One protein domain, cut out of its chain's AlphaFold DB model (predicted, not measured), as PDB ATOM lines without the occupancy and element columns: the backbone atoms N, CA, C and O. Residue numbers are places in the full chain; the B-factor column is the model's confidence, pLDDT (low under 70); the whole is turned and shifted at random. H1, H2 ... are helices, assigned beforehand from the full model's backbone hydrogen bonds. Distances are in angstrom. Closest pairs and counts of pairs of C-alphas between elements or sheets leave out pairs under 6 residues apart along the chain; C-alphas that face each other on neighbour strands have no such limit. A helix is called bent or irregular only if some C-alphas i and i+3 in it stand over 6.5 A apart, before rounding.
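AT A GLANCE: This is residues 7 to 80 of the 81 residues of an uncharacterized protein of bacterium MnTg04 (UniProt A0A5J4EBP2). Three helices make this domain, with the longest of them, H3, in the middle: H2 folds against it as the other half of a helical hairpin, and H1 crosses it at a steep angle on another side. H1 and H2 stay apart from each other, and the long link between them, residues 27 to 45, makes a wide loop at the end of the domain where H1 and H3 end and H2 begins. The printed part has 74 residues with three named helices, H1, H2 and H3 in chain order, and no named strand; the class is all helix. The whole is compact, with a radius of gyration of the C-alphas of 12.7 A, and its outline is only just elongated, spanning 36 by 24 by 22 A.

HOW THE PARTS SIT: Begin with H3, residues 59 to 79, which touches both other helices. Look next at H2, residues 46 to 55: it touches H3, and the closest C-alphas, those of Tyr 52 and Gly 65, are 4.8 A apart. The two run opposite ways at a shallow tilt of 31 degrees and form a helical hairpin. Now turn to H1, residues 7 to 26, which H3 touches with residues 63 to 71 alone; the closest C-alphas are those of Met 14 and Gly 67, at 5.0 A. H1 and H3 run the same way at a steep tilt of 48 degrees. H1 and H2 are apart. In the backbone of H2 every O i to N i+4 pair is within hydrogen-bond range; in H3 it is 12 of 17, and in H1 7 of 16, where 17 of 17 O i to N i+3 pairs are within range.

IN THESE COORDINATES: Find C-alpha 59 at (-12.787, -28.381, -32.507); from there H3 runs 31.1 A to C-alpha 79 at (-33.788, -8.891, -20.517). H3 is irregular: C-alphas 60 and 63 are 7.7 A apart. H2 runs from Trp 46 to Ile 55, 14.2 A. H1 begins at C-alpha 7, at (-3.513, -18.459, -23.115), and runs 32.7 A to Leu 26. H1 is neither bent nor irregular, but only just: C-alphas 20 and 23 are 6.2 A apart.

THE WHOLE: The two C-alphas farthest apart are those of Trp 7 and Ser 28, at 37.4 A. The printed part, residues 7 to 80, has no cut. The link from H1 to H2, 19 residues, is long, and the link from H2 to H3, 3 residues, is tight. Read the B-factor column for the model's confidence: the mean pLDDT of the printed part is 94.7, and no printed residue is under 70.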
ATOM      1  N   TRP A   7      -2.619 -19.430 -23.754       89.94
ATOM      2  CA  TRP A   7      -3.513 -18.459 -23.115       89.94
ATOM      3  C   TRP A   7      -3.657 -17.171 -23.929       89.94
ATOM      4  O   TRP A   7      -4.775 -16.715 -24.092       89.94
ATOM      5  N   LEU A   8      -2.570 -16.631 -24.501       92.69
ATOM      6  CA  LEU A   8      -2.639 -15.387 -25.272       92.69
ATOM      7  C   LEU A   8      -3.490 -15.564 -26.534       92.69
ATOM      8  O   LEU A   8      -4.294 -14.703 -26.857       92.69
ATOM      9  N   LYS A   9      -3.361 -16.708 -27.221       92.06
ATOM     10  CA  LYS A   9      -4.196 -17.020 -28.390       92.06
ATOM     11  C   LYS A   9      -5.659 -17.183 -27.997       92.06
ATOM     12  O   LYS A   9      -6.519 -16.615 -28.652       92.06
ATOM     13  N   ALA A  10      -5.933 -17.941 -26.935       93.38
ATOM     14  CA  ALA A  10      -7.294 -18.117 -26.446       93.38
ATOM     15  C   ALA A  10      -7.907 -16.773 -26.031       93.38
ATOM     16  O   ALA A  10      -9.013 -16.462 -26.447       93.38
ATOM     17  N   TRP A  11      -7.156 -15.949 -25.301       94.31
ATOM     18  CA  TRP A  11      -7.563 -14.612 -24.887       94.31
ATOM     19  C   TRP A  11      -7.841 -13.692 -26.079       94.31
ATOM     20  O   TRP A  11      -8.884 -13.054 -26.101       94.31
ATOM     21  N   LEU A  12      -6.980 -13.677 -27.104       96.19
ATOM     22  CA  LEU A  12      -7.212 -12.895 -28.324       96.19
ATOM     23  C   LEU A  12      -8.456 -13.358 -29.091       96.19
ATOM     24  O   LEU A  12      -9.197 -12.519 -29.586       96.19
ATOM     25  N   ILE A  13      -8.702 -14.673 -29.181       96.31
ATOM     26  CA  ILE A  13      -9.912 -15.208 -29.828       96.31
ATOM     27  C   ILE A  13     -11.161 -14.776 -29.056       96.31
ATOM     28  O   ILE A  13     -12.113 -14.312 -29.669       96.31
ATOM     29  N   MET A  14     -11.141 -14.899 -27.728       95.25
ATOM     30  CA  MET A  14     -12.249 -14.478 -26.866       95.25
ATOM     31  C   MET A  14     -12.479 -12.964 -26.936       95.25
ATOM     32  O   MET A  14     -13.614 -12.521 -26.984       95.25
ATOM     33  N   LEU A  15     -11.419 -12.155 -26.989       96.62
ATOM     34  CA  LEU A  15     -11.545 -10.705 -27.147       96.62
ATOM     35  C   LEU A  15     -12.124 -10.336 -28.518       96.62
ATOM     36  O   LEU A  15     -12.935  -9.423 -28.621       96.62
ATOM     37  N   ALA A  16     -11.736 -11.058 -29.570       97.62
ATOM     38  CA  ALA A  16     -12.255 -10.828 -30.911       97.62
ATOM     39  C   ALA A  16     -13.764 -11.104 -31.025       97.62
ATOM     40  O   ALA A  16     -14.397 -10.546 -31.919       97.62
ATOM     41  N   THR A  17     -14.362 -11.915 -30.139       97.44
ATOM     42  CA  THR A  17     -15.814 -12.161 -30.184       97.44
ATOM     43  C   THR A  17     -16.638 -10.944 -29.786       97.44
ATOM     44  O   THR A  17     -17.781 -10.868 -30.212       97.44
ATOM     45  N   MET A  18     -16.054  -9.958 -29.091       96.62
ATOM     46  CA  MET A  18     -16.712  -8.675 -28.791       96.62
ATOM     47  C   MET A  18     -17.089  -7.894 -30.062       96.62
ATOM     48  O   MET A  18     -17.928  -7.007 -30.025       96.62
ATOM     49  N   LEU A  19     -16.489  -8.218 -31.217       97.19
ATOM     50  CA  LEU A  19     -16.869  -7.614 -32.500       97.19
ATOM     51  C   LEU A  19     -18.300  -7.963 -32.934       97.19
ATOM     52  O   LEU A  19     -18.798  -7.342 -33.871       97.19
ATOM     53  N   VAL A  20     -18.953  -8.940 -32.292       96.69
ATOM     54  CA  VAL A  20     -20.360  -9.268 -32.556       96.69
ATOM     55  C   VAL A  20     -21.279  -8.065 -32.305       96.69
ATOM     56  O   VAL A  20     -22.187  -7.855 -33.104       96.69
ATOM     57  N   ASP A  21     -20.945  -7.204 -31.335       95.12
ATOM     58  CA  ASP A  21     -21.691  -5.982 -30.985       95.12
ATOM     59  C   ASP A  21     -21.766  -4.944 -32.100       95.12
ATOM     60  O   ASP A  21     -22.547  -3.994 -32.032       95.12
ATOM     61  N   LEU A  22     -20.969  -5.086 -33.163       95.81
ATOM     62  CA  LEU A  22     -21.107  -4.215 -34.327       95.81
ATOM     63  C   LEU A  22     -22.497  -4.333 -34.973       95.81
ATOM     64  O   LEU A  22     -22.903  -3.427 -35.701       95.81
ATOM     65  N   ASP A  23     -23.255  -5.394 -34.682       94.25
ATOM     66  CA  ASP A  23     -24.649  -5.529 -35.097       94.25
ATOM     67  C   ASP A  23     -25.606  -4.548 -34.384       94.25
ATOM     68  O   ASP A  23     -26.673  -4.247 -34.927       94.25
ATOM     69  N   HIS A  24     -25.208  -3.939 -33.257       93.25
ATOM     70  CA  HIS A  24     -25.954  -2.851 -32.612       93.25
ATOM     71  C   HIS A  24     -26.088  -1.631 -33.526       93.25
ATOM     72  O   HIS A  24     -27.115  -0.951 -33.501       93.25
ATOM     73  N   LEU A  25     -25.097  -1.385 -34.389       94.62
ATOM     74  CA  LEU A  25     -25.137  -0.294 -35.369       94.62
ATOM     75  C   LEU A  25     -26.236  -0.484 -36.423       94.62
ATOM     76  O   LEU A  25     -26.617   0.478 -37.086       94.62
ATOM     77  N   LEU A  26     -26.742  -1.711 -36.583       93.38
ATOM     78  CA  LEU A  26     -27.825  -2.038 -37.509       93.38
ATOM     79  C   LEU A  26     -29.214  -1.897 -36.873       93.38
ATOM     80  O   LEU A  26     -30.218  -2.040 -37.570       93.38
ATOM     81  N   ALA A  27     -29.293  -1.624 -35.570       91.75
ATOM     82  CA  ALA A  27     -30.556  -1.477 -34.867       91.75
ATOM     83  C   ALA A  27     -31.078  -0.032 -34.863       91.75
ATOM     84  O   ALA A  27     -30.321   0.936 -34.939       91.75
ATOM     85  N   SER A  28     -32.400   0.113 -34.736       90.50
ATOM     86  CA  SER A  28     -33.073   1.406 -34.605       90.50
ATOM     87  C   SER A  28     -34.016   1.380 -33.393       90.50
ATOM     88  O   SER A  28     -34.989   0.625 -33.427       90.50
ATOM     89  N   PRO A  29     -33.750   2.157 -32.322       90.56
ATOM     90  CA  PRO A  29     -32.613   3.066 -32.144       90.56
ATOM     91  C   PRO A  29     -31.282   2.323 -31.943       90.56
ATOM     92  O   PRO A  29     -31.246   1.210 -31.421       90.56
ATOM     93  N   VAL A  30     -30.170   2.972 -32.300       91.56
ATOM     94  CA  VAL A  30     -28.823   2.379 -32.172       91.56
ATOM     95  C   VAL A  30     -28.496   2.038 -30.713       91.56
ATOM     96  O   VAL A  30     -27.981   0.961 -30.425       91.56
ATOM     97  N   TYR A  31     -28.874   2.899 -29.766       89.12
ATOM     98  CA  TYR A  31     -28.648   2.698 -28.333       89.12
ATOM     99  C   TYR A  31     -29.926   2.964 -27.535       89.12
ATOM    100  O   TYR A  31     -30.571   3.994 -27.724       89.12
ATOM    101  N   ASP A  32     -30.266   2.029 -26.654       90.25
ATOM    102  CA  ASP A  32     -31.351   2.106 -25.681       90.25
ATOM    103  C   ASP A  32     -30.963   1.195 -24.504       90.25
ATOM    104  O   ASP A  32     -30.796  -0.004 -24.724       90.25
ATOM    105  N   PRO A  33     -30.755   1.729 -23.290       87.44
ATOM    106  CA  PRO A  33     -30.318   0.941 -22.139       87.44
ATOM    107  C   PRO A  33     -31.431   0.095 -21.505       87.44
ATOM    108  O   PRO A  33     -31.135  -0.700 -20.622       87.44
ATOM    109  N   ALA A  34     -32.697   0.291 -21.892       88.19
ATOM    110  CA  ALA A  34     -33.845  -0.414 -21.318       88.19
ATOM    111  C   ALA A  34     -34.405  -1.505 -22.248       88.19
ATOM    112  O   ALA A  34     -35.496  -2.023 -22.012       88.19
ATOM    113  N   ARG A  35     -33.698  -1.832 -23.340       91.25
ATOM    114  CA  ARG A  35     -34.137  -2.864 -24.283       91.25
ATOM    115  C   ARG A  35     -33.490  -4.207 -23.974       91.25
ATOM    116  O   ARG A  35     -32.308  -4.288 -23.672       91.25
ATOM    117  N   CYS A  36     -34.247  -5.269 -24.210       92.50
ATOM    118  CA  CYS A  36     -33.693  -6.613 -24.295       92.50
ATOM    119  C   CYS A  36     -32.899  -6.768 -25.604       92.50
ATOM    120  O   CYS A  36     -33.443  -6.586 -26.697       92.50
ATOM    121  N   SER A  37     -31.616  -7.114 -25.486       89.12
ATOM    122  CA  SER A  37     -30.688  -7.271 -26.615       89.12
ATOM    123  C   SER A  37     -30.970  -8.537 -27.452       89.12
ATOM    124  O   SER A  37     -30.809  -8.536 -28.679       89.12
ATOM    125  N   ILE A  38     -31.480  -9.607 -26.825       93.00
ATOM    126  CA  ILE A  38     -31.830 -10.868 -27.504       93.00
ATOM    127  C   ILE A  38     -33.030 -10.670 -28.436       93.00
ATOM    128  O   ILE A  38     -34.097 -10.218 -28.030       93.00
ATOM    129  N   GLY A  39     -32.881 -11.079 -29.696       91.12
ATOM    130  CA  GLY A  39     -33.947 -10.989 -30.695       91.12
ATOM    131  C   GLY A  39     -34.166  -9.585 -31.266       91.12
ATOM    132  O   GLY A  39     -34.967  -9.432 -32.187       91.12
ATOM    133  N   PHE A  40     -33.417  -8.579 -30.808       90.88
ATOM    134  CA  PHE A  40     -33.451  -7.229 -31.370       90.88
ATOM    135  C   PHE A  40     -32.320  -6.998 -32.381       90.88
ATOM    136  O   PHE A  40     -32.556  -6.474 -33.469       90.88
ATOM    137  N   HIS A  41     -31.104  -7.458 -32.067       93.06
ATOM    138  CA  HIS A  41     -29.944  -7.310 -32.946       93.06
ATOM    139  C   HIS A  41     -29.766  -8.517 -33.885       93.06
ATOM    140  O   HIS A  41     -30.087  -9.641 -33.485       93.06
ATOM    141  N   PRO A  42     -29.305  -8.335 -35.140       92.62
ATOM    142  CA  PRO A  42     -29.220  -9.416 -36.129       92.62
ATOM    143  C   PRO A  42     -28.406 -10.648 -35.704       92.62
ATOM    144  O   PRO A  42     -28.787 -11.772 -36.033       92.62
ATOM    145  N   LEU A  43     -27.298 -10.462 -34.982       96.38
ATOM    146  CA  LEU A  43     -26.432 -11.544 -34.501       96.38
ATOM    147  C   LEU A  43     -26.845 -12.058 -33.113       96.38
ATOM    148  O   LEU A  43     -26.441 -13.148 -32.719       96.38
ATOM    149  N   HIS A  44     -27.746 -11.350 -32.435       96.38
ATOM    150  CA  HIS A  44     -28.354 -11.748 -31.161       96.38
ATOM    151  C   HIS A  44     -29.724 -12.431 -31.339       96.38
ATOM    152  O   HIS A  44     -30.498 -12.582 -30.391       96.38
ATOM    153  N   GLN A  45     -30.051 -12.868 -32.561       95.44
ATOM    154  CA  GLN A  45     -31.253 -13.652 -32.856       95.44
ATOM    155  C   GLN A  45     -31.084 -15.128 -32.459       95.44
ATOM    156  O   GLN A  45     -29.998 -15.697 -32.567       95.44
ATOM    157  N   TRP A  46     -32.187 -15.808 -32.131       95.38
ATOM    158  CA  TRP A  46     -32.184 -17.243 -31.799       95.38
ATOM    159  C   TRP A  46     -31.483 -18.151 -32.829       95.38
ATOM    160  O   TRP A  46     -30.731 -19.033 -32.407       95.38
ATOM    161  N   PRO A  47     -31.644 -17.959 -34.157       97.00
ATOM    162  CA  PRO A  47     -30.906 -18.751 -35.138       97.00
ATOM    163  C   PRO A  47     -29.386 -18.555 -35.049       97.00
ATOM    164  O   PRO A  47     -28.645 -19.524 -35.193       97.00
ATOM    165  N   ALA A  48     -28.914 -17.335 -34.776       96.88
ATOM    166  CA  ALA A  48     -27.489 -17.045 -34.620       96.88
ATOM    167  C   ALA A  48     -26.927 -17.700 -33.349       96.88
ATOM    168  O   ALA A  48     -25.919 -18.404 -33.415       96.88
ATOM    169  N   ILE A  49     -27.645 -17.590 -32.227       97.19
ATOM    170  CA  ILE A  49     -27.283 -18.241 -30.957       97.19
ATOM    171  C   ILE A  49     -27.189 -19.765 -31.127       97.19
ATOM    172  O   ILE A  49     -26.238 -20.393 -30.653       97.19
ATOM    173  N   LEU A  50     -28.132 -20.375 -31.855       97.88
ATOM    174  CA  LEU A  50     -28.083 -21.803 -32.171       97.88
ATOM    175  C   LEU A  50     -26.834 -22.154 -32.990       97.88
ATOM    176  O   LEU A  50     -26.160 -23.138 -32.685       97.88
ATOM    177  N   VAL A  51     -26.485 -21.348 -33.996       98.12
ATOM    178  CA  VAL A  51     -25.244 -21.533 -34.763       98.12
ATOM    179  C   VAL A  51     -24.020 -21.457 -33.844       98.12
ATOM    180  O   VAL A  51     -23.141 -22.311 -33.948       98.12
ATOM    181  N   TYR A  52     -23.968 -20.513 -32.901       97.81
ATOM    182  CA  TYR A  52     -22.864 -20.404 -31.937       97.81
ATOM    183  C   TYR A  52     -22.749 -21.651 -31.054       97.81
ATOM    184  O   TYR A  52     -21.648 -22.180 -30.872       97.81
ATOM    185  N   ALA A  53     -23.883 -22.188 -30.595       98.12
ATOM    186  CA  ALA A  53     -23.935 -23.449 -29.861       98.12
ATOM    187  C   ALA A  53     -23.413 -24.634 -30.684       98.12
ATOM    188  O   ALA A  53     -22.649 -25.453 -30.173       98.12
ATOM    189  N   LEU A  54     -23.751 -24.707 -31.973       98.38
ATOM    190  CA  LEU A  54     -23.242 -25.752 -32.864       98.38
ATOM    191  C   LEU A  54     -21.732 -25.611 -33.124       98.38
ATOM    192  O   LEU A  54     -21.008 -26.612 -33.140       98.38
ATOM    193  N   ILE A  55     -21.228 -24.381 -33.261       97.75
ATOM    194  CA  ILE A  55     -19.802 -24.087 -33.475       97.75
ATOM    195  C   ILE A  55     -18.926 -24.621 -32.329       97.75
ATOM    196  O   ILE A  55     -17.799 -25.058 -32.574       97.75
ATOM    197  N   VAL A  56     -19.430 -24.670 -31.091       97.88
ATOM    198  CA  VAL A  56     -18.694 -25.198 -29.920       97.88
ATOM    199  C   VAL A  56     -18.218 -26.646 -30.138       97.88
ATOM    200  O   VAL A  56     -17.136 -27.044 -29.680       97.88
ATOM    201  N   PHE A  57     -18.983 -27.446 -30.883       97.75
ATOM    202  CA  PHE A  57     -18.638 -28.839 -31.174       97.75
ATOM    203  C   PHE A  57     -17.550 -28.972 -32.253       97.75
ATOM    204  O   PHE A  57     -16.841 -29.984 -32.302       97.75
ATOM    205  N   VAL A  58     -17.325 -27.928 -33.055       97.50
ATOM    206  CA  VAL A  58     -16.286 -27.876 -34.089       97.50
ATOM    207  C   VAL A  58     -14.945 -27.515 -33.444       97.50
ATOM    208  O   VAL A  58     -14.665 -26.358 -33.146       97.50
ATOM    209  N   ARG A  59     -14.076 -28.517 -33.230       94.56
ATOM    210  CA  ARG A  59     -12.787 -28.381 -32.507       94.56
ATOM    211  C   ARG A  59     -11.972 -27.111 -32.826       94.56
ATOM    212  O   ARG A  59     -11.560 -26.469 -31.863       94.56
ATOM    213  N   PRO A  60     -11.722 -26.727 -34.097       93.38
ATOM    214  CA  PRO A  60     -10.938 -25.524 -34.394       93.38
ATOM    215  C   PRO A  60     -11.659 -24.211 -34.053       93.38
ATOM    216  O   PRO A  60     -10.994 -23.219 -33.782       93.38
ATOM    217  N   LEU A  61     -12.994 -24.203 -34.034       96.44
ATOM    218  CA  LEU A  61     -13.818 -23.014 -33.789       96.44
ATOM    219  C   LEU A  61     -14.410 -22.971 -32.376       96.44
ATOM    220  O   LEU A  61     -15.108 -22.028 -32.023       96.44
ATOM    221  N   ARG A  62     -14.114 -23.967 -31.536       96.81
ATOM    222  CA  ARG A  62     -14.718 -24.105 -30.210       96.81
ATOM    223  C   ARG A  62     -14.597 -22.846 -29.354       96.81
ATOM    224  O   ARG A  62     -15.567 -22.464 -28.715       96.81
ATOM    225  N   LEU A  63     -13.423 -22.212 -29.336       96.88
ATOM    226  CA  LEU A  63     -13.204 -20.990 -28.552       96.88
ATOM    227  C   LEU A  63     -14.024 -19.808 -29.081       96.88
ATOM    228  O   LEU A  63     -14.536 -19.040 -28.280       96.88
ATOM    229  N   LEU A  64     -14.197 -19.705 -30.402       98.00
ATOM    230  CA  LEU A  64     -15.059 -18.697 -31.021       98.00
ATOM    231  C   LEU A  64     -16.519 -18.902 -30.596       98.00
ATOM    232  O   LEU A  64     -17.153 -17.965 -30.130       98.00
ATOM    233  N   GLY A  65     -17.032 -20.135 -30.691       97.88
ATOM    234  CA  GLY A  65     -18.399 -20.453 -30.267       97.88
ATOM    235  C   GLY A  65     -18.630 -20.215 -28.771       97.88
ATOM    236  O   GLY A  65     -19.638 -19.631 -28.396       97.88
ATOM    237  N   ILE A  66     -17.673 -20.596 -27.915       98.12
ATOM    238  CA  ILE A  66     -17.734 -20.319 -26.470       98.12
ATOM    239  C   ILE A  66     -17.741 -18.809 -26.194       98.12
ATOM    240  O   ILE A  66     -18.539 -18.358 -25.381       98.12
ATOM    241  N   GLY A  67     -16.882 -18.034 -26.864       98.00
ATOM    242  CA  GLY A  67     -16.833 -16.578 -26.709       98.00
ATOM    243  C   GLY A  67     -18.132 -15.894 -27.116       98.00
ATOM    244  O   GLY A  67     -18.660 -15.104 -26.342       98.00
ATOM    245  N   LEU A  68     -18.693 -16.270 -28.268       98.25
ATOM    246  CA  LEU A  68     -19.975 -15.747 -28.745       98.25
ATOM    247  C   LEU A  68     -21.133 -16.114 -27.806       98.25
ATOM    248  O   LEU A  68     -21.952 -15.263 -27.492       98.25
ATOM    249  N   LEU A  69     -21.181 -17.348 -27.294       98.25
ATOM    250  CA  LEU A  69     -22.210 -17.743 -26.326       98.25
ATOM    251  C   LEU A  69     -22.097 -16.997 -24.995       98.25
ATOM    252  O   LEU A  69     -23.119 -16.629 -24.427       98.25
ATOM    253  N   ILE A  70     -20.878 -16.803 -24.482       97.94
ATOM    254  CA  ILE A  70     -20.660 -16.025 -23.255       97.94
ATOM    255  C   ILE A  70     -21.105 -14.583 -23.472       97.94
ATOM    256  O   ILE A  70     -21.800 -14.045 -22.620       97.94
ATOM    257  N   HIS A  71     -20.737 -13.989 -24.606       97.50
ATOM    258  CA  HIS A  71     -21.140 -12.640 -24.983       97.50
ATOM    259  C   HIS A  71     -22.664 -12.495 -24.992       97.50
ATOM    260  O   HIS A  71     -23.217 -11.767 -24.179       97.50
ATOM    261  N   THR A  72     -23.359 -13.295 -25.804       96.25
ATOM    262  CA  THR A  72     -24.821 -13.213 -25.918       96.25
ATOM    263  C   THR A  72     -25.547 -13.574 -24.615       96.25
ATOM    264  O   THR A  72     -26.650 -13.095 -24.369       96.25
ATOM    265  N   LEU A  73     -24.955 -14.413 -23.754       96.00
ATOM    266  CA  LEU A  73     -25.491 -14.678 -22.417       96.00
ATOM    267  C   LEU A  73     -25.418 -13.436 -21.518       96.00
ATOM    268  O   LEU A  73     -26.358 -13.194 -20.763       96.00
ATOM    269  N   LEU A  74     -24.315 -12.686 -21.575       95.31
ATOM    270  CA  LEU A  74     -24.151 -11.451 -20.808       95.31
ATOM    271  C   LEU A  74     -25.129 -10.373 -21.289       95.31
ATOM    272  O   LEU A  74     -25.791  -9.777 -20.448       95.31
ATOM    273  N   ASP A  75     -25.317 -10.216 -22.599       93.44
ATOM    274  CA  ASP A  75     -26.317  -9.289 -23.162       93.44
ATOM    275  C   ASP A  75     -27.756  -9.709 -22.837       93.44
ATOM    276  O   ASP A  75     -28.665  -8.893 -22.710       93.44
ATOM    277  N   GLY A  76     -27.990 -11.011 -22.655       92.81
ATOM    278  CA  GLY A  76     -29.274 -11.531 -22.194       92.81
ATOM    279  C   GLY A  76     -29.665 -11.063 -20.790       92.81
ATOM    280  O   GLY A  76     -30.846 -11.132 -20.443       92.81
ATOM    281  N   LEU A  77     -28.715 -10.574 -19.985       93.06
ATOM    282  CA  LEU A  77     -29.013 -10.007 -18.669       93.06
ATOM    283  C   LEU A  77     -29.834  -8.717 -18.772       93.06
ATOM    284  O   LEU A  77     -30.629  -8.462 -17.869       93.06
ATOM    285  N   ASP A  78     -29.737  -7.980 -19.885       88.94
ATOM    286  CA  ASP A  78     -30.570  -6.800 -20.161       88.94
ATOM    287  C   ASP A  78     -32.064  -7.151 -20.229       88.94
ATOM    288  O   ASP A  78     -32.923  -6.295 -20.075       88.94
ATOM    289  N   CYS A  79     -32.404  -8.422 -20.459       90.25
ATOM    290  CA  CYS A  79     -33.788  -8.891 -20.517       90.25
ATOM    291  C   CYS A  79     -34.367  -9.237 -19.131       90.25
ATOM    292  O   CYS A  79     -35.543  -9.590 -19.032       90.25
ATOM    293  N   LEU A  80     -33.543  -9.214 -18.076       89.06
ATOM    294  CA  LEU A  80     -33.938  -9.537 -16.699       89.06
ATOM    295  C   LEU A  80     -34.117  -8.298 -15.812       89.06
ATOM    296  O   LEU A  80     -34.600  -8.436 -14.685       89.06
TER     297      LEU A  80